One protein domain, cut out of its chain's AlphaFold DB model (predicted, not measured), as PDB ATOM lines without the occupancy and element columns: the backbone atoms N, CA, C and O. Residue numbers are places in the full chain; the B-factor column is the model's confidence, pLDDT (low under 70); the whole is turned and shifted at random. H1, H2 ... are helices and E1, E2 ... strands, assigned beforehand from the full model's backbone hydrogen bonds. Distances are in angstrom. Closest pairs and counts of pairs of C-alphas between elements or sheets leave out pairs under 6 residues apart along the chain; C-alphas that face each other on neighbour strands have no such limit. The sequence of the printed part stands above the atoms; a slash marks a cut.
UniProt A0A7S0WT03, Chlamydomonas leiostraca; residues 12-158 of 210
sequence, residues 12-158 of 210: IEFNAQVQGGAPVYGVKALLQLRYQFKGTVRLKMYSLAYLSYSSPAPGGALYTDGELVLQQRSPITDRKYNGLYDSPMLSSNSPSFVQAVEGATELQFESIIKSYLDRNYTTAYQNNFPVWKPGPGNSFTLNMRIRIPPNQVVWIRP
ATOM      1  N   ILE A  12     138.738 221.550 187.694       90.75
ATOM      2  CA  ILE A  12     138.032 220.500 186.965       90.75
ATOM      3  C   ILE A  12     136.573 220.934 186.824       90.75
ATOM      4  O   ILE A  12     135.877 221.132 187.820       90.75
ATOM      5  N   GLU A  13     136.116 221.078 185.584       92.25
ATOM      6  CA  GLU A  13     134.717 221.358 185.274       92.25
ATOM      7  C   GLU A  13     134.016 220.070 184.854       92.25
ATOM      8  O   GLU A  13     134.481 219.344 183.975       92.25
ATOM      9  N   PHE A  14     132.896 219.784 185.503       91.88
ATOM     10  CA  PHE A  14     132.053 218.638 185.227       91.88
ATOM     11  C   PHE A  14     130.652 219.129 184.889       91.88
ATOM     12  O   PHE A  14     129.983 219.745 185.718       91.88
ATOM     13  N   ASN A  15     130.208 218.828 183.674       92.88
ATOM     14  CA  ASN A  15     128.874 219.164 183.201       92.88
ATOM     15  C   ASN A  15     128.147 217.864 182.865       92.88
ATOM     16  O   ASN A  15     128.621 217.077 182.045       92.88
ATOM     17  N   ALA A  16     127.000 217.640 183.496       90.88
ATOM     18  CA  ALA A  16     126.131 216.508 183.215       90.88
ATOM     19  C   ALA A  16     124.716 217.006 182.947       90.88
ATOM     20  O   ALA A  16     124.185 217.825 183.693       90.88
ATOM     21  N   GLN A  17     124.095 216.489 181.894       91.00
ATOM     22  CA  GLN A  17     122.721 216.811 181.546       91.00
ATOM     23  C   GLN A  17     121.901 215.531 181.508       91.00
ATOM     24  O   GLN A  17     122.289 214.549 180.877       91.00
ATOM     25  N   VAL A  18     120.757 215.551 182.180       88.12
ATOM     26  CA  VAL A  18     119.795 214.455 182.186       88.12
ATOM     27  C   VAL A  18     118.488 214.990 181.625       88.12
ATOM     28  O   VAL A  18     118.001 216.036 182.051       88.12
ATOM     29  N   GLN A  19     117.930 214.287 180.645       87.62
ATOM     30  CA  GLN A  19     116.578 214.549 180.162       87.62
ATOM     31  C   GLN A  19     115.617 213.584 180.848       87.62
ATOM     32  O   GLN A  19     115.913 212.396 180.975       87.62
ATOM     33  N   GLY A  20     114.480 214.092 181.312       79.06
ATOM     34  CA  GLY A  20     113.487 213.293 182.017       79.06
ATOM     35  C   GLY A  20     112.129 213.979 182.002       79.06
ATOM     36  O   GLY A  20     112.050 215.195 181.916       79.06
ATOM     37  N   GLY A  21     111.051 213.200 182.072       78.25
ATOM     38  CA  GLY A  21     109.686 213.735 182.129       78.25
ATOM     39  C   GLY A  21     109.206 214.087 183.542       78.25
ATOM     40  O   GLY A  21     108.045 214.443 183.710       78.25
ATOM     41  N   ALA A  22     110.060 213.930 184.560       85.25
ATOM     42  CA  ALA A  22     109.703 214.115 185.962       85.25
ATOM     43  C   ALA A  22     110.482 215.287 186.583       85.25
ATOM     44  O   ALA A  22     111.690 215.397 186.365       85.25
ATOM     45  N   PRO A  23     109.827 216.132 187.403       87.75
ATOM     46  CA  PRO A  23     110.496 217.227 188.091       87.75
ATOM     47  C   PRO A  23     111.592 216.720 189.035       87.75
ATOM     48  O   PRO A  23     111.368 215.827 189.855       87.75
ATOM     49  N   VAL A  24     112.775 217.328 188.950       89.88
ATOM     50  CA  VAL A  24     113.922 217.002 189.807       89.88
ATOM     51  C   VAL A  24     113.881 217.865 191.066       89.88
ATOM     52  O   VAL A  24     113.968 219.086 190.982       89.88
ATOM     53  N   TYR A  25     113.788 217.230 192.235       91.25
ATOM     54  CA  TYR A  25     113.810 217.901 193.546       91.25
ATOM     55  C   TYR A  25     115.158 217.789 194.261       91.25
ATOM     56  O   TYR A  25     115.425 218.495 195.231       91.25
ATOM     57  N   GLY A  26     116.037 216.900 193.810       91.19
ATOM     58  CA  GLY A  26     117.325 216.705 194.451       91.19
ATOM     59  C   GLY A  26     118.304 215.951 193.579       91.19
ATOM     60  O   GLY A  26     117.927 215.243 192.647       91.19
ATOM     61  N   VAL A  27     119.578 216.133 193.899       90.94
ATOM     62  CA  VAL A  27     120.707 215.589 193.158       90.94
ATOM     63  C   VAL A  27     121.714 215.043 194.147       90.94
ATOM     64  O   VAL A  27     122.102 215.721 195.100       90.94
ATOM     65  N   LYS A  28     122.167 213.821 193.879       91.75
ATOM     66  CA  LYS A  28     123.345 213.236 194.506       91.75
ATOM     67  C   LYS A  28     124.336 212.908 193.403       91.75
ATOM     68  O   LYS A  28     123.999 212.177 192.477       91.75
ATOM     69  N   ALA A  29     125.533 213.462 193.500       90.06
ATOM     70  CA  ALA A  29     126.621 213.193 192.578       90.06
ATOM     71  C   ALA A  29     127.824 212.681 193.366       90.06
ATOM     72  O   ALA A  29     128.147 213.185 194.443       90.06
ATOM     73  N   LEU A  30     128.474 211.656 192.829       90.50
ATOM     74  CA  LEU A  30     129.708 211.110 193.370       90.50
ATOM     75  C   LEU A  30     130.667 210.925 192.207       90.50
ATOM     76  O   LEU A  30     130.399 210.176 191.271       90.50
ATOM     77  N   LEU A  31     131.767 211.660 192.266       90.94
ATOM     78  CA  LEU A  31     132.805 211.646 191.252       90.94
ATOM     79  C   LEU A  31     134.055 211.026 191.847       90.94
ATOM     80  O   LEU A  31     134.481 211.390 192.942       90.94
ATOM     81  N   GLN A  32     134.649 210.104 191.101       90.75
ATOM     82  CA  GLN A  32     135.919 209.495 191.451       90.75
ATOM     83  C   GLN A  32     137.047 210.164 190.666       90.75
ATOM     84  O   GLN A  32     137.016 210.216 189.439       90.75
ATOM     85  N   LEU A  33     138.065 210.635 191.380       90.88
ATOM     86  CA  LEU A  33     139.203 211.361 190.823       90.88
ATOM     87  C   LEU A  33     140.508 210.707 191.274       90.88
ATOM     88  O   LEU A  33     140.642 210.319 192.436       90.88
ATOM     89  N   ARG A  34     141.505 210.618 190.388       90.44
ATOM     90  CA  ARG A  34     142.846 210.159 190.776       90.44
ATOM     91  C   ARG A  34     143.642 211.332 191.345       90.44
ATOM     92  O   ARG A  34     143.980 212.263 190.620       90.44
ATOM     93  N   TYR A  35     143.965 211.264 192.630       89.19
ATOM     94  CA  TYR A  35     144.656 212.311 193.374       89.19
ATOM     95  C   TYR A  35     146.108 211.907 193.644       89.19
ATOM     96  O   TYR A  35     146.384 210.797 194.105       89.19
ATOM     97  N   GLN A  36     147.055 212.796 193.335       87.25
ATOM     98  CA  GLN A  36     148.484 212.520 193.486       87.25
ATOM     99  C   GLN A  36     149.251 213.738 194.004       87.25
ATOM    100  O   GLN A  36     149.127 214.830 193.454       87.25
ATOM    101  N   PHE A  37     150.116 213.527 194.998       84.06
ATOM    102  CA  PHE A  37     151.127 214.512 195.384       84.06
ATOM    103  C   PHE A  37     152.447 214.227 194.665       84.06
ATOM    104  O   PHE A  37     152.944 213.098 194.658       84.06
ATOM    105  N   LYS A  38     153.020 215.274 194.061       73.31
ATOM    106  CA  LYS A  38     154.353 215.265 193.452       73.31
ATOM    107  C   LYS A  38     155.249 216.199 194.271       73.31
ATOM    108  O   LYS A  38     155.063 217.406 194.222       73.31
ATOM    109  N   GLY A  39     156.185 215.651 195.047       76.94
ATOM    110  CA  GLY A  39     157.105 216.443 195.870       76.94
ATOM    111  C   GLY A  39     157.755 215.619 196.978       76.94
ATOM    112  O   GLY A  39     158.093 214.452 196.771       76.94
ATOM    113  N   THR A  40     157.893 216.222 198.162       76.94
ATOM    114  CA  THR A  40     158.445 215.589 199.378       76.94
ATOM    115  C   THR A  40     157.662 214.347 199.807       76.94
ATOM    116  O   THR A  40     158.227 213.430 200.401       76.94
ATOM    117  N   VAL A  41     156.367 214.303 199.486       78.44
ATOM    118  CA  VAL A  41     155.472 213.174 199.746       78.44
ATOM    119  C   VAL A  41     155.029 212.568 198.420       78.44
ATOM    120  O   VAL A  41     154.581 213.285 197.526       78.44
ATOM    121  N   ARG A  42     155.130 211.240 198.301       82.38
ATOM    122  CA  ARG A  42     154.674 210.467 197.139       82.38
ATOM    123  C   ARG A  42     153.419 209.673 197.499       82.38
ATOM    124  O   ARG A  42     153.490 208.479 197.782       82.38
ATOM    125  N   LEU A  43     152.273 210.347 197.480       84.88
ATOM    126  CA  LEU A  43     150.961 209.732 197.689       84.88
ATOM    127  C   LEU A  43     150.230 209.628 196.350       84.88
ATOM    128  O   LEU A  43     150.136 210.626 195.632       84.88
ATOM    129  N   LYS A  44     149.687 208.448 196.040       88.94
ATOM    130  CA  LYS A  44     148.699 208.265 194.973       88.94
ATOM    131  C   LYS A  44     147.476 207.567 195.542       88.94
ATOM    132  O   LYS A  44     147.605 206.560 196.234       88.94
ATOM    133  N   MET A  45     146.302 208.114 195.263       91.00
ATOM    134  CA  MET A  45     145.048 207.538 195.724       91.00
ATOM    135  C   MET A  45     143.885 207.875 194.799       91.00
ATOM    136  O   MET A  45     143.881 208.908 194.130       91.00
ATOM    137  N   TYR A  46     142.856 207.036 194.824       91.44
ATOM    138  CA  TYR A  46     141.533 207.409 194.349       91.44
ATOM    139  C   TYR A  46     140.803 208.195 195.432       91.44
ATOM    140  O   TYR A  46     140.709 207.790 196.592       91.44
ATOM    141  N   SER A  47     140.309 209.349 195.018       91.75
ATOM    142  CA  SER A  47     139.637 210.348 195.828       91.75
ATOM    143  C   SER A  47     138.192 210.501 195.366       91.75
ATOM    144  O   SER A  47     137.889 210.207 194.206       91.75
ATOM    145  N   LEU A  48     137.308 210.930 196.266       93.06
ATOM    146  CA  LEU A  48     135.896 211.125 195.970       93.06
ATOM    147  C   LEU A  48     135.509 212.588 196.176       93.06
ATOM    148  O   LEU A  48     135.859 213.207 197.183       93.06
ATOM    149  N   ALA A  49     134.740 213.115 195.229       93.50
ATOM    150  CA  ALA A  49     133.994 214.353 195.375       93.50
ATOM    151  C   ALA A  49     132.509 213.993 195.471       93.50
ATOM    152  O   ALA A  49     131.917 213.500 194.509       93.50
ATOM    153  N   TYR A  50     131.932 214.194 196.654       92.75
ATOM    154  CA  TYR A  50     130.527 213.921 196.931       92.75
ATOM    155  C   TYR A  50     129.743 215.227 197.028       92.75
ATOM    156  O   TYR A  50     130.141 216.144 197.743       92.75
ATOM    157  N   LEU A  51     128.613 215.288 196.330       93.38
ATOM    158  CA  LEU A  51     127.668 216.394 196.353       93.38
ATOM    159  C   LEU A  51     126.268 215.835 196.610       93.38
ATOM    160  O   LEU A  51     125.821 214.922 195.918       93.38
ATOM    161  N   SER A  52     125.558 216.417 197.570       93.12
ATOM    162  CA  SER A  52     124.141 216.149 197.809       93.12
ATOM    163  C   SER A  52     123.428 217.468 198.034       93.12
ATOM    164  O   SER A  52     123.774 218.207 198.952       93.12
ATOM    165  N   TYR A  53     122.434 217.763 197.206       93.69
ATOM    166  CA  TYR A  53     121.627 218.969 197.325       93.69
ATOM    167  C   TYR A  53     120.168 218.652 197.011       93.69
ATOM    168  O   TYR A  53     119.875 217.924 196.063       93.69
ATOM    169  N   SER A  54     119.249 219.203 197.796       93.12
ATOM    170  CA  SER A  54     117.808 219.046 197.601       93.12
ATOM    171  C   SER A  54     117.105 220.382 197.775       93.12
ATOM    172  O   SER A  54     117.473 221.170 198.641       93.12
ATOM    173  N   SER A  55     116.073 220.608 196.973       92.38
ATOM    174  CA  SER A  55     115.242 221.802 196.991       92.38
ATOM    175  C   SER A  55     113.765 221.405 196.992       92.38
ATOM    176  O   SER A  55     113.391 220.450 196.312       92.38
ATOM    177  N   PRO A  56     112.897 222.141 197.706       90.38
ATOM    178  CA  PRO A  56     111.454 221.920 197.644       90.38
ATOM    179  C   PRO A  56     110.851 222.312 196.284       90.38
ATOM    180  O   PRO A  56     109.746 221.887 195.964       90.38
ATOM    181  N   ALA A  57     111.555 223.119 195.483       91.31
ATOM    182  CA  ALA A  57     111.097 223.556 194.168       91.31
ATOM    183  C   ALA A  57     111.742 222.726 193.041       91.31
ATOM    184  O   ALA A  57     112.953 222.480 193.101       91.31
ATOM    185  N   PRO A  58     110.987 222.370 191.981       91.06
ATOM    186  CA  PRO A  58     111.521 221.632 190.841       91.06
ATOM    187  C   PRO A  58     112.644 222.416 190.154       91.06
ATOM    188  O   PRO A  58     112.510 223.607 189.857       91.06
ATOM    189  N   GLY A  59     113.775 221.754 189.934       88.50
ATOM    190  CA  GLY A  59     114.979 222.347 189.360       88.50
ATOM    191  C   GLY A  59     115.144 222.056 187.880       88.50
ATOM    192  O   GLY A  59     114.818 220.969 187.411       88.50
ATOM    193  N   GLY A  60     115.712 223.024 187.165       91.31
ATOM    194  CA  GLY A  60     116.255 222.846 185.817       91.31
ATOM    195  C   GLY A  60     117.784 222.825 185.791       91.31
ATOM    196  O   GLY A  60     118.375 222.251 184.880       91.31
ATOM    197  N   ALA A  61     118.451 223.419 186.786       93.62
ATOM    198  CA  ALA A  61     119.902 223.323 186.898       93.62
ATOM    199  C   ALA A  61     120.413 223.479 188.333       93.62
ATOM    200  O   ALA A  61     119.826 224.195 189.146       93.62
ATOM    201  N   LEU A  62     121.561 222.861 188.607       94.75
ATOM    202  CA  LEU A  62     122.345 223.064 189.819       94.75
ATOM    203  C   LEU A  62     123.755 223.486 189.423       94.75
ATOM    204  O   LEU A  62     124.446 222.763 188.710       94.75
ATOM    205  N   TYR A  63     124.171 224.654 189.901       95.81
ATOM    206  CA  TYR A  63     125.545 225.117 189.795       95.81
ATOM    207  C   TYR A  63     126.224 225.027 191.157       95.81
ATOM    208  O   TYR A  63     125.671 225.462 192.168       95.81
ATOM    209  N   THR A  64     127.426 224.466 191.181       95.81
ATOM    210  CA  THR A  64     128.242 224.355 192.391       95.81
ATOM    211  C   THR A  64     129.682 224.697 192.064       95.81
ATOM    212  O   THR A  64     130.205 224.269 191.037       95.81
ATOM    213  N   ASP A  65     130.305 225.479 192.936       95.31
ATOM    214  CA  ASP A  65     131.724 225.803 192.875       95.31
ATOM    215  C   ASP A  65     132.310 225.567 194.262       95.31
ATOM    216  O   ASP A  65     131.814 226.097 195.255       95.31
ATOM    217  N   GLY A  66     133.315 224.705 194.341       94.00
ATOM    218  CA  GLY A  66     133.842 224.244 195.612       94.00
ATOM    219  C   GLY A  66     135.246 223.690 195.488       94.00
ATOM    220  O   GLY A  66     135.735 223.424 194.391       94.00
ATOM    221  N   GLU A  67     135.889 223.500 196.630       94.12
ATOM    222  CA  GLU A  67     137.269 223.036 196.714       94.12
ATOM    223  C   GLU A  67     137.340 221.549 197.054       94.12
ATOM    224  O   GLU A  67     136.555 221.033 197.851       94.12
ATOM    225  N   LEU A  68     138.305 220.846 196.462       93.50
ATOM    226  CA  LEU A  68     138.624 219.466 196.809       93.50
ATOM    227  C   LEU A  68     139.746 219.439 197.847       93.50
ATOM    228  O   LEU A  68     140.928 219.479 197.508       93.50
ATOM    229  N   VAL A  69     139.370 219.352 199.118       93.31
ATOM    230  CA  VAL A  69     140.305 219.450 200.244       93.31
ATOM    231  C   VAL A  69     140.678 218.057 200.740       93.31
ATOM    232  O   VAL A  69     139.799 217.262 201.073       93.31
ATOM    233  N   LEU A  70     141.976 217.751 200.848       92.25
ATOM    234  CA  LEU A  70     142.451 216.526 201.502       92.25
ATOM    235  C   LEU A  70     142.122 216.547 203.007       92.25
ATOM    236  O   LEU A  70     142.443 217.495 203.718       92.25
ATOM    237  N   GLN A  71     141.543 215.467 203.508       92.56
ATOM    238  CA  GLN A  71     141.330 215.203 204.923       92.56
ATOM    239  C   GLN A  71     142.234 214.051 205.367       92.56
ATOM    240  O   GLN A  71     142.278 212.987 204.748       92.56
ATOM    241  N   GLN A  72     142.981 214.274 206.446       90.69
ATOM    242  CA  GLN A  72     143.936 213.309 206.984       90.69
ATOM    243  C   GLN A  72     143.532 212.937 208.411       90.69
ATOM    244  O   GLN A  72     143.486 213.802 209.281       90.69
ATOM    245  N   ARG A  73     143.267 211.650 208.663       90.25
ATOM    246  CA  ARG A  73     143.053 211.116 210.023       90.25
ATOM    247  C   ARG A  73     144.363 210.819 210.741       90.25
ATOM    248  O   ARG A  73     144.432 210.867 211.964       90.25
ATOM    249  N   SER A  74     145.406 210.506 209.981       87.56
ATOM    250  CA  SER A  74     146.760 210.309 210.487       87.56
ATOM    251  C   SER A  74     147.768 211.065 209.618       87.56
ATOM    252  O   SER A  74     147.507 211.286 208.434       87.56
ATOM    253  N   PRO A  75     148.912 211.506 210.175       87.56
ATOM    254  CA  PRO A  75     149.974 212.104 209.377       87.56
ATOM    255  C   PRO A  75     150.531 211.093 208.377       87.56
ATOM    256  O   PRO A  75     150.648 209.908 208.694       87.56
ATOM    257  N   ILE A  76     150.956 211.561 207.205       85.62
ATOM    258  CA  ILE A  76     151.597 210.694 206.216       85.62
ATOM    259  C   ILE A  76     152.943 210.235 206.767       85.62
ATOM    260  O   ILE A  76     153.821 211.046 207.056       85.62
ATOM    261  N   THR A  77     153.076 208.926 206.966       76.25
ATOM    262  CA  THR A  77     154.187 208.321 207.711       76.25
ATOM    263  C   THR A  77     155.424 208.027 206.884       76.25
ATOM    264  O   THR A  77     156.507 207.911 207.452       76.25
ATOM    265  N   ASP A  78     155.294 207.902 205.565       67.81
ATOM    266  CA  ASP A  78     156.410 207.532 204.706       67.81
ATOM    267  C   ASP A  78     156.528 208.476 203.506       67.81
ATOM    268  O   ASP A  78     155.540 208.819 202.854       67.81
ATOM    269  N   ARG A  79     157.765 208.889 203.209       68.81
ATOM    270  CA  ARG A  79     158.115 209.584 201.961       68.81
ATOM    271  C   ARG A  79     158.219 208.601 200.787       68.81
ATOM    272  O   ARG A  79     158.313 209.031 199.634       68.81
ATOM    273  N   LYS A  80     158.214 207.287 201.053       66.81
ATOM    274  CA  LYS A  80     158.103 206.255 200.017       66.81
ATOM    275  C   LYS A  80     156.733 206.288 199.348       66.81
ATOM    276  O   LYS A  80     155.767 206.846 199.857       66.81
ATOM    277  N   TYR A  81     156.687 205.679 198.168       65.88
ATOM    278  CA  TYR A  81     155.465 205.525 197.398       65.88
ATOM    279  C   TYR A  81     154.394 204.808 198.224       65.88
ATOM    280  O   TYR A  81     154.564 203.640 198.570       65.88
ATOM    281  N   ASN A  82     153.295 205.503 198.506       69.00
ATOM    282  CA  ASN A  82     152.122 204.906 199.121       69.00
ATOM    283  C   ASN A  82     151.012 204.776 198.070       69.00
ATOM    284  O   ASN A  82     150.404 205.774 197.682       69.00
ATOM    285  N   GLY A  83     150.800 203.543 197.602       73.94
ATOM    286  CA  GLY A  83     149.734 203.161 196.672       73.94
ATOM    287  C   GLY A  83     148.600 202.375 197.335       73.94
ATOM    288  O   GLY A  83     147.835 201.729 196.630       73.94
ATOM    289  N   LEU A  84     148.486 202.396 198.672       81.25
ATOM    290  CA  LEU A  84     147.468 201.622 199.406       81.25
ATOM    291  C   LEU A  84     146.037 201.919 198.939       81.25
ATOM    292  O   LEU A  84     145.177 201.047 198.994       81.25
ATOM    293  N   TYR A  85     145.789 203.147 198.480       86.00
ATOM    294  CA  TYR A  85     144.487 203.599 197.991       86.00
ATOM    295  C   TYR A  85     144.480 203.858 196.478       86.00
ATOM    296  O   TYR A  85     143.586 204.541 195.981       86.00
ATOM    297  N   ASP A  86     145.460 203.331 195.737       88.38
ATOM    298  CA  ASP A  86     145.565 203.435 194.273       88.38
ATOM    299  C   ASP A  86     144.749 202.338 193.560       88.38
ATOM    300  O   ASP A  86     145.168 201.764 192.558       88.38
ATOM    301  N   SER A  87     143.567 202.029 194.096       85.06
ATOM    302  CA  SER A  87     142.572 201.154 193.477       85.06
ATOM    303  C   SER A  87     141.248 201.905 193.272       85.06
ATOM    304  O   SER A  87     140.804 202.631 194.173       85.06
ATOM    305  N   PRO A  88     140.616 201.779 192.088       82.94
ATOM    306  CA  PRO A  88     139.327 202.406 191.829       82.94
ATOM    307  C   PRO A  88     138.256 201.800 192.744       82.94
ATOM    308  O   PRO A  88     138.220 200.591 192.954       82.94
ATOM    309  N   MET A  89     137.388 202.653 193.290       78.81
ATOM    310  CA  MET A  89     136.245 202.257 194.125       78.81
ATOM    311  C   MET A  89     134.981 202.051 193.295       78.81
ATOM    312  O   MET A  89     134.158 201.204 193.614       78.81
ATOM    313  N   LEU A  90     134.832 202.833 192.227       77.25
ATOM    314  CA  LEU A  90     133.781 202.663 191.237       77.25
ATOM    315  C   LEU A  90     134.299 201.730 190.142       77.25
ATOM    316  O   LEU A  90     135.236 202.083 189.418       77.25
ATOM    317  N   SER A  91     133.705 200.543 190.021       63.94
ATOM    318  CA  SER A  91     133.958 199.659 188.886       63.94
ATOM    319  C   SER A  91     133.344 200.262 187.622       63.94
ATOM    320  O   SER A  91     132.157 200.574 187.596       63.94
ATOM    321  N   SER A  92     134.127 200.388 186.552       55.16
ATOM    322  CA  SER A  92     133.647 200.829 185.231       55.16
ATOM    323  C   SER A  92     132.818 199.771 184.495       55.16
ATOM    324  O   SER A  92     132.364 200.014 183.379       55.16
ATOM    325  N   ASN A  93     132.648 198.587 185.082       57.53
ATOM    326  CA  ASN A  93     131.819 197.538 184.515       57.53
ATOM    327  C   ASN A  93     130.360 197.918 184.765       57.53
ATOM    328  O   ASN A  93     129.931 197.984 185.915       57.53
ATOM    329  N   SER A  94     129.624 198.205 183.691       49.56
ATOM    330  CA  SER A  94     128.196 198.502 183.748       49.56
ATOM    331  C   SER A  94     127.486 197.431 184.582       49.56
ATOM    332  O   SER A  94     127.584 196.253 184.225       49.56
ATOM    333  N   PRO A  95     126.788 197.781 185.677       51.16
ATOM    334  CA  PRO A  95     126.001 196.799 186.405       51.16
ATOM    335  C   PRO A  95     124.959 196.225 185.447       51.16
ATOM    336  O   PRO A  95     124.123 196.957 184.911       51.16
ATOM    337  N   SER A  96     125.028 194.921 185.179       46.84
ATOM    338  CA  SER A  96     123.990 194.264 184.399       46.84
ATOM    339  C   SER A  96     122.728 194.236 185.268       46.84
ATOM    340  O   SER A  96     122.707 193.673 186.361       46.84
ATOM    341  N   PHE A  97     121.658 194.876 184.796       49.81
ATOM    342  CA  PHE A  97     120.355 194.900 185.475       49.81
ATOM    343  C   PHE A  97     119.776 193.482 185.698       49.81
ATOM    344  O   PHE A  97     118.873 193.290 186.501       49.81
ATOM    345  N   VAL A  98     120.322 192.477 185.004       49.94
ATOM    346  CA  VAL A  98     119.814 191.101 184.923       49.94
ATOM    347  C   VAL A  98     120.375 190.176 186.022       49.94
ATOM    348  O   VAL A  98     119.800 189.122 186.264       49.94
ATOM    349  N   GLN A  99     121.465 190.539 186.714       46.03
ATOM    350  CA  GLN A  99     122.152 189.636 187.666       46.03
ATOM    351  C   GLN A  99     122.026 190.017 189.152       46.03
ATOM    352  O   GLN A  99     122.580 189.331 190.007       46.03
ATOM    353  N   ALA A 100     121.288 191.071 189.496       46.50
ATOM    354  CA  ALA A 100     121.160 191.525 190.881       46.50
ATOM    355  C   ALA A 100     119.992 190.826 191.612       46.50
ATOM    356  O   ALA A 100     118.942 191.423 191.832       46.50
ATOM    357  N   VAL A 101     120.172 189.550 191.975       47.91
ATOM    358  CA  VAL A 101     119.244 188.811 192.868       47.91
ATOM    359  C   VAL A 101     119.465 189.179 194.348       47.91
ATOM    360  O   VAL A 101     118.565 189.026 195.165       47.91
ATOM    361  N   GLU A 102     120.591 189.817 194.668       46.31
ATOM    362  CA  GLU A 102     120.717 190.757 195.784       46.31
ATOM    363  C   GLU A 102     121.189 192.088 195.190       46.31
ATOM    364  O   GLU A 102     122.122 192.118 194.387       46.31
ATOM    365  N   GLY A 103     120.492 193.186 195.482       44.62
ATOM    366  CA  GLY A 103     120.724 194.480 194.842       44.62
ATOM    367  C   GLY A 103     122.104 195.051 195.157       44.62
ATOM    368  O   GLY A 103     122.215 195.801 196.119       44.62
ATOM    369  N   ALA A 104     123.114 194.696 194.350       51.41
ATOM    370  CA  ALA A 104     124.462 195.263 194.257       51.41
ATOM    371  C   ALA A 104     124.850 196.163 195.446       51.41
ATOM    372  O   ALA A 104     124.960 197.383 195.312       51.41
ATOM    373  N   THR A 105     125.050 195.566 196.624       49.53
ATOM    374  CA  THR A 105     125.400 196.282 197.862       49.53
ATOM    375  C   THR A 105     126.681 197.107 197.688       49.53
ATOM    376  O   THR A 105     126.870 198.117 198.359       49.53
ATOM    377  N   GLU A 106     127.532 196.723 196.732       50.56
ATOM    378  CA  GLU A 106     128.777 197.390 196.330       50.56
ATOM    379  C   GLU A 106     128.573 198.713 195.563       50.56
ATOM    380  O   GLU A 106     129.473 199.548 195.549       50.56
ATOM    381  N   LEU A 107     127.398 198.944 194.961       59.34
ATOM    382  CA  LEU A 107     127.068 200.183 194.235       59.34
ATOM    383  C   LEU A 107     126.131 201.113 195.015       59.34
ATOM    384  O   LEU A 107     125.759 202.186 194.532       59.34
ATOM    385  N   GLN A 108     125.748 200.728 196.232       72.81
ATOM    386  CA  GLN A 108     125.019 201.617 197.122       72.81
ATOM    387  C   GLN A 108     125.950 202.750 197.574       72.81
ATOM    388  O   GLN A 108     127.045 202.515 198.079       72.81
ATOM    389  N   PHE A 109     125.504 204.003 197.429       77.75
ATOM    390  CA  PHE A 109     126.288 205.174 197.847       77.75
ATOM    391  C   PHE A 109     126.772 205.062 199.298       77.75
ATOM    392  O   PHE A 109     127.875 205.495 199.611       77.75
ATOM    393  N   GLU A 110     125.964 204.469 200.177       84.00
ATOM    394  CA  GLU A 110     126.298 204.295 201.588       84.00
ATOM    395  C   GLU A 110     127.543 203.422 201.800       84.00
ATOM    396  O   GLU A 110     128.448 203.824 202.530       84.00
ATOM    397  N   SER A 111     127.638 202.264 201.140       83.88
ATOM    398  CA  SER A 111     128.767 201.340 201.309       83.88
ATOM    399  C   SER A 111     130.066 201.915 200.731       83.88
ATOM    400  O   SER A 111     131.133 201.812 201.347       83.88
ATOM    401  N   ILE A 112     129.971 202.611 199.593       86.44
ATOM    402  CA  ILE A 112     131.095 203.311 198.961       86.44
ATOM    403  C   ILE A 112     131.591 204.440 199.869       86.44
ATOM    404  O   ILE A 112     132.785 204.531 200.146       86.44
ATOM    405  N   ILE A 113     130.685 205.282 200.376       88.69
ATOM    406  CA  ILE A 113     131.052 206.390 201.265       88.69
ATOM    407  C   ILE A 113     131.629 205.852 202.576       88.69
ATOM    408  O   ILE A 113     132.647 206.362 203.034       88.69
ATOM    409  N   LYS A 114     131.050 204.797 203.157       90.06
ATOM    410  CA  LYS A 114     131.564 204.168 204.381       90.06
ATOM    411  C   LYS A 114     132.995 203.659 204.196       90.06
ATOM    412  O   LYS A 114     133.889 204.082 204.921       90.06
ATOM    413  N   SER A 115     133.228 202.827 203.180       88.56
ATOM    414  CA  SER A 115     134.567 202.292 202.885       88.56
ATOM    415  C   SER A 115     135.579 203.386 202.531       88.56
ATOM    416  O   SER A 115     136.773 203.246 202.801       88.56
ATOM    417  N   TYR A 116     135.115 204.497 201.949       91.06
ATOM    418  CA  TYR A 116     135.945 205.664 201.690       91.06
ATOM    419  C   TYR A 116     136.325 206.390 202.977       91.06
ATOM    420  O   TYR A 116     137.498 206.683 203.190       91.06
ATOM    421  N   LEU A 117     135.352 206.650 203.848       92.00
ATOM    422  CA  LEU A 117     135.561 207.345 205.111       92.00
ATOM    423  C   LEU A 117     136.379 206.525 206.110       92.00
ATOM    424  O   LEU A 117     137.036 207.124 206.952       92.00
ATOM    425  N   ASP A 118     136.405 205.196 206.010       91.50
ATOM    426  CA  ASP A 118     137.273 204.341 206.832       91.50
ATOM    427  C   ASP A 118     138.771 204.492 206.498       91.50
ATOM    428  O   ASP A 118     139.634 204.081 207.279       91.50
ATOM    429  N   ARG A 119     139.114 205.132 205.373       90.69
ATOM    430  CA  ARG A 119     140.505 205.398 204.983       90.69
ATOM    431  C   ARG A 119     141.156 206.447 205.884       90.69
ATOM    432  O   ARG A 119     140.522 207.356 206.410       90.69
ATOM    433  N   ASN A 120     142.481 206.370 205.991       89.88
ATOM    434  CA  ASN A 120     143.275 207.374 206.704       89.88
ATOM    435  C   ASN A 120     143.397 208.699 205.940       89.88
ATOM    436  O   ASN A 120     143.612 209.744 206.557       89.88
ATOM    437  N   TYR A 121     143.282 208.641 204.612       90.50
ATOM    438  CA  TYR A 121     143.377 209.785 203.715       90.50
ATOM    439  C   TYR A 121     142.152 209.801 202.810       90.50
ATOM    440  O   TYR A 121     141.890 208.837 202.086       90.50
ATOM    441  N   THR A 122     141.421 210.902 202.852       93.38
ATOM    442  CA  THR A 122     140.229 211.148 202.042       93.38
ATOM    443  C   THR A 122     140.277 212.567 201.491       93.38
ATOM    444  O   THR A 122     141.160 213.351 201.817       93.38
ATOM    445  N   THR A 123     139.354 212.909 200.611       94.06
ATOM    446  CA  THR A 123     139.102 214.258 200.123       94.06
ATOM    447  C   THR A 123     137.645 214.575 200.376       94.06
ATOM    448  O   THR A 123     136.784 213.706 200.248       94.06
ATOM    449  N   ALA A 124     137.367 215.826 200.705       93.75
ATOM    450  CA  ALA A 124     136.018 216.340 200.807       93.75
ATOM    451  C   ALA A 124     135.838 217.437 199.761       93.75
ATOM    452  O   ALA A 124     136.675 218.332 199.651       93.75
ATOM    453  N   TYR A 125     134.743 217.359 199.008       95.19
ATOM    454  CA  TYR A 125     134.294 218.471 198.181       95.19
ATOM    455  C   TYR A 125     133.549 219.459 199.077       95.19
ATOM    456  O   TYR A 125     132.486 219.142 199.610       95.19
ATOM    457  N   GLN A 126     134.141 220.629 199.289       94.00
ATOM    458  CA  GLN A 126     133.589 221.682 200.131       94.00
ATOM    459  C   GLN A 126     133.027 222.784 199.240       94.00
ATOM    460  O   GLN A 126     133.774 223.504 198.583       94.00
ATOM    461  N   ASN A 127     131.703 222.901 199.212       93.06
ATOM    462  CA  ASN A 127     130.997 223.974 198.525       93.06
ATOM    463  C   ASN A 127     130.152 224.747 199.542       93.06
ATOM    464  O   ASN A 127     129.343 224.151 200.253       93.06
ATOM    465  N   ASN A 128     130.314 226.069 199.562       89.50
ATOM    466  CA  ASN A 128     129.586 226.956 200.467       89.50
ATOM    467  C   ASN A 128     128.323 227.556 199.833       89.50
ATOM    468  O   ASN A 128     127.396 227.916 200.553       89.50
ATOM    469  N   PHE A 129     128.270 227.672 198.502       92.06
ATOM    470  CA  PHE A 129     127.230 228.419 197.787       92.06
ATOM    471  C   PHE A 129     126.679 227.628 196.588       92.06
ATOM    472  O   PHE A 129     126.903 228.003 195.433       92.06
ATOM    473  N   PRO A 130     125.948 226.519 196.816       93.88
ATOM    474  CA  PRO A 130     125.203 225.864 195.746       93.88
ATOM    475  C   PRO A 130     124.087 226.783 195.225       93.88
ATOM    476  O   PRO A 130     123.313 227.343 196.000       93.88
ATOM    477  N   VAL A 131     123.974 226.912 193.903       94.75
ATOM    478  CA  VAL A 131     122.949 227.728 193.241       94.75
ATOM    479  C   VAL A 131     121.958 226.818 192.526       94.75
ATOM    480  O   VAL A 131     122.276 226.199 191.508       94.75
ATOM    481  N   TRP A 132     120.734 226.770 193.047       95.12
ATOM    482  CA  TRP A 132     119.614 226.060 192.436       95.12
ATOM    483  C   TRP A 132     118.842 226.977 191.496       95.12
ATOM    484  O   TRP A 132     118.392 228.049 191.898       95.12
ATOM    485  N   LYS A 133     118.654 226.546 190.250       93.19
ATOM    486  CA  LYS A 133     117.823 227.250 189.272       93.19
ATOM    487  C   LYS A 133     116.530 226.463 189.061       93.19
ATOM    488  O   LYS A 133     116.601 225.338 188.555       93.19
ATOM    489  N   PRO A 134     115.364 227.024 189.431       91.38
ATOM    490  CA  PRO A 134     114.075 226.411 189.142       91.38
ATOM    491  C   PRO A 134     113.882 226.199 187.640       91.38
ATOM    492  O   PRO A 134     114.395 226.974 186.830       91.38
ATOM    493  N   GLY A 135     113.143 225.162 187.258       86.44
ATOM    494  CA  GLY A 135     112.891 224.871 185.850       86.44
ATOM    495  C   GLY A 135     111.730 223.905 185.630       86.44
ATOM    496  O   GLY A 135     111.268 223.272 186.577       86.44
ATOM    497  N   PRO A 136     111.260 223.770 184.377       77.75
ATOM    498  CA  PRO A 136     110.054 223.016 184.033       77.75
ATOM    499  C   PRO A 136     110.184 221.487 184.185       77.75
ATOM    500  O   PRO A 136     109.266 220.769 183.817       77.75
ATOM    501  N   GLY A 137     111.304 220.968 184.705       73.00
ATOM    502  CA  GLY A 137     111.487 219.541 184.994       73.00
ATOM    503  C   GLY A 137     111.753 218.641 183.782       73.00
ATOM    504  O   GLY A 137     112.014 217.463 183.978       73.00
ATOM    505  N   ASN A 138     111.738 219.175 182.555       83.12
ATOM    506  CA  ASN A 138     111.974 218.400 181.323       83.12
ATOM    507  C   ASN A 138     113.454 218.038 181.101       83.12
ATOM    508  O   ASN A 138     113.802 217.067 180.426       83.12
ATOM    509  N   SER A 139     114.350 218.870 181.621       89.12
ATOM    510  CA  SER A 139     115.785 218.642 181.578       89.12
ATOM    511  C   SER A 139     116.426 219.221 182.824       89.12
ATOM    512  O   SER A 139     115.974 220.229 183.373       89.12
ATOM    513  N   PHE A 140     117.471 218.545 183.276       92.69
ATOM    514  CA  PHE A 140     118.240 218.943 184.430       92.69
ATOM    515  C   PHE A 140     119.721 218.991 184.080       92.69
ATOM    516  O   PHE A 140     120.279 218.005 183.593       92.69
ATOM    517  N   THR A 141     120.359 220.125 184.356       93.94
ATOM    518  CA  THR A 141     121.788 220.327 184.110       93.94
ATOM    519  C   THR A 141     122.544 220.502 185.426       93.94
ATOM    520  O   THR A 141     122.308 221.451 186.175       93.94
ATOM    521  N   LEU A 142     123.482 219.601 185.702       93.81
ATOM    522  CA  LEU A 142     124.440 219.702 186.796       93.81
ATOM    523  C   LEU A 142     125.748 220.298 186.276       93.81
ATOM    524  O   LEU A 142     126.444 219.658 185.492       93.81
ATOM    525  N   ASN A 143     126.095 221.478 186.781       95.38
ATOM    526  CA  ASN A 143     127.375 222.133 186.541       95.38
ATOM    527  C   ASN A 143     128.170 222.136 187.848       95.38
ATOM    528  O   ASN A 143     127.829 222.832 188.810       95.38
ATOM    529  N   MET A 144     129.226 221.338 187.883       94.88
ATOM    530  CA  MET A 144     130.096 221.176 189.036       94.88
ATOM    531  C   MET A 144     131.482 221.707 188.701       94.88
ATOM    532  O   MET A 144     132.158 221.194 187.811       94.88
ATOM    533  N   ARG A 145     131.921 222.724 189.433       94.69
ATOM    534  CA  ARG A 145     133.277 223.256 189.357       94.69
ATOM    535  C   ARG A 145     134.035 222.821 190.607       94.69
ATOM    536  O   ARG A 145     133.625 223.110 191.732       94.69
ATOM    537  N   ILE A 146     135.108 222.066 190.396       94.06
ATOM    538  CA  ILE A 146     135.991 221.563 191.448       94.06
ATOM    539  C   ILE A 146     137.311 222.306 191.348       94.06
ATOM    540  O   ILE A 146     138.044 222.155 190.371       94.06
ATOM    541  N   ARG A 147     137.631 223.086 192.371       92.38
ATOM    542  CA  ARG A 147     138.908 223.777 192.515       92.38
ATOM    543  C   ARG A 147     139.860 222.912 193.321       92.38
ATOM    544  O   ARG A 147     139.491 222.359 194.356       92.38
ATOM    545  N   ILE A 148     141.085 222.780 192.843       90.06
ATOM    546  CA  ILE A 148     142.155 222.100 193.560       90.06
ATOM    547  C   ILE A 148     142.909 223.184 194.335       90.06
ATOM    548  O   ILE A 148     143.457 224.094 193.713       90.06
ATOM    549  N   PRO A 149     142.911 223.145 195.679       86.75
ATOM    550  CA  PRO A 149     143.545 224.187 196.468       86.75
ATOM    551  C   PRO A 149     145.062 224.181 196.213       86.75
ATOM    552  O   PRO A 149     145.701 223.141 196.402       86.75
ATOM    553  N   PRO A 150     145.669 225.317 195.823       77.62
ATOM    554  CA  PRO A 150     147.095 225.365 195.496       77.62
ATOM    555  C   PRO A 150     147.980 225.205 196.742       77.62
ATOM    556  O   PRO A 150     149.044 224.593 196.681       77.62
ATOM    557  N   ASN A 151     147.520 225.714 197.891       77.12
ATOM    558  CA  ASN A 151     148.279 225.768 199.140       77.12
ATOM    559  C   ASN A 151     147.570 224.983 200.245       77.12
ATOM    560  O   ASN A 151     146.957 225.561 201.141       77.12
ATOM    561  N   GLN A 152     147.659 223.656 200.191       83.12
ATOM    562  CA  GLN A 152     147.127 222.806 201.248       83.12
ATOM    563  C   GLN A 152     148.217 222.376 202.244       83.12
ATOM    564  O   GLN A 152     149.262 221.854 201.857       83.12
ATOM    565  N   VAL A 153     147.948 222.541 203.545       84.94
ATOM    566  CA  VAL A 153     148.806 222.019 204.620       84.94
ATOM    567  C   VAL A 153     148.630 220.505 204.720       84.94
ATOM    568  O   VAL A 153     147.516 220.011 204.887       84.94
ATOM    569  N   VAL A 154     149.742 219.774 204.637       86.94
ATOM    570  CA  VAL A 154     149.776 218.311 204.726       86.94
ATOM    571  C   VAL A 154     150.649 217.902 205.903       86.94
ATOM    572  O   VAL A 154     151.822 218.271 205.983       86.94
ATOM    573  N   TRP A 155     150.091 217.101 206.806       88.44
ATOM    574  CA  TRP A 155     150.807 216.600 207.975       88.44
ATOM    575  C   TRP A 155     151.665 215.393 207.600       88.44
ATOM    576  O   TRP A 155     151.167 214.410 207.043       88.44
ATOM    577  N   ILE A 156     152.954 215.458 207.936       87.19
ATOM    578  CA  ILE A 156     153.945 214.413 207.659       87.19
ATOM    579  C   ILE A 156     154.586 213.999 208.980       87.19
ATOM    580  O   ILE A 156     155.008 214.853 209.761       87.19
ATOM    581  N   ARG A 157     154.687 212.692 209.232       86.50
ATOM    582  CA  ARG A 157     155.474 212.172 210.355       86.50
ATOM    583  C   ARG A 157     156.930 211.985 209.898       86.50
ATOM    584  O   ARG A 157     157.152 211.285 208.909       86.50
ATOM    585  N   PRO A 158     157.917 212.580 210.591       84.06
ATOM    586  CA  PRO A 158     159.326 212.403 210.252       84.06
ATOM    587  C   PRO A 158     159.775 210.956 210.486       84.06
ATOM    588  O   PRO A 158     159.251 210.254 211.353       84.06
TER     589      PRO A 158
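Overview. This is residues 12 to 158 of the 210 residues of a protein of Chlamydomonas leiostraca (UniProt A0A7S0WT03). A long, twisted sheet is folded over on itself around E3, whose two legs run out and back; the first leg with E2 lies partly face to face with the second leg, E7 and E1. H1 packs on the outside near the first leg, and from the long loop after E4 residues 97 to 103 stick out. The printed part has 147 residues with seven named strands, E1 to E7, and one named helix, H1, which comes between E4 and E5 along the chain; the sheet is branched, with both parallel and antiparallel neighbour pairs, and the class is mostly strand. The whole is flat, 56 by 41 by 20 A, and only just loose, close to compact, with a radius of gyration of the C-alphas of 17.8 A.

Arrangement. E3, residues 43 to 72, bends by 164 degrees. On one side of it lie E2, residues 24 to 36, antiparallel in a hairpin with N 31 to O 49 at 2.9 A, and E7, residues 139 to 147, parallel with N 143 to O 62 at 2.8 A. On the other side lie E4, residues 82 to 85, parallel with N 46 to O 85 at 2.8 A; E5, residues 121 to 126, antiparallel with N 69 to O 124 at 2.9 A; and E6, residues 131 to 134, antiparallel with N 133 to O 61 at 2.8 A. E1, residues 12 to 19, is antiparallel to E7, with N 14 to O 144 at 2.8 A; E1 and E2 are apart. H1, residues 109 to 117, is on the sheet at a height over the sheet of 9.2 A and lies over E3, with 4 of its 9 C-alphas falling on E3, and only just not over E2, with 2; the closest C-alphas of H1 and E3 are those of Tyr 116 and Leu 48, 7.9 A apart, and the closest of H1 and E5 are those of Tyr 116 and Thr 122, 7.0 A apart. Every O i to N i+4 pair in H1 is within hydrogen-bond range.

Along the chain. E1 begins at C-alpha 12 (138.032, 220.500, 186.965) and is 23.3 A long; E2 is 35.0 A. E3 has its end C-alphas 12.2 A apart. E4 is 7.8 A, H1 12.0 A, E5 15.8 A and E6 9.9 A; E7, 26.1 A, ends at C-alpha 147 (138.908, 223.777, 192.515).

Size, cuts and confidence. The C-alphas of Gly 21 and Pro 158, the two farthest apart, are 57.1 A apart. The printed part has no cut, and the link from E4 to H1, 23 residues, is long. Mean pLDDT of the printed part is 83.6; residues 78 to 82 and 91 to 107 are under 70.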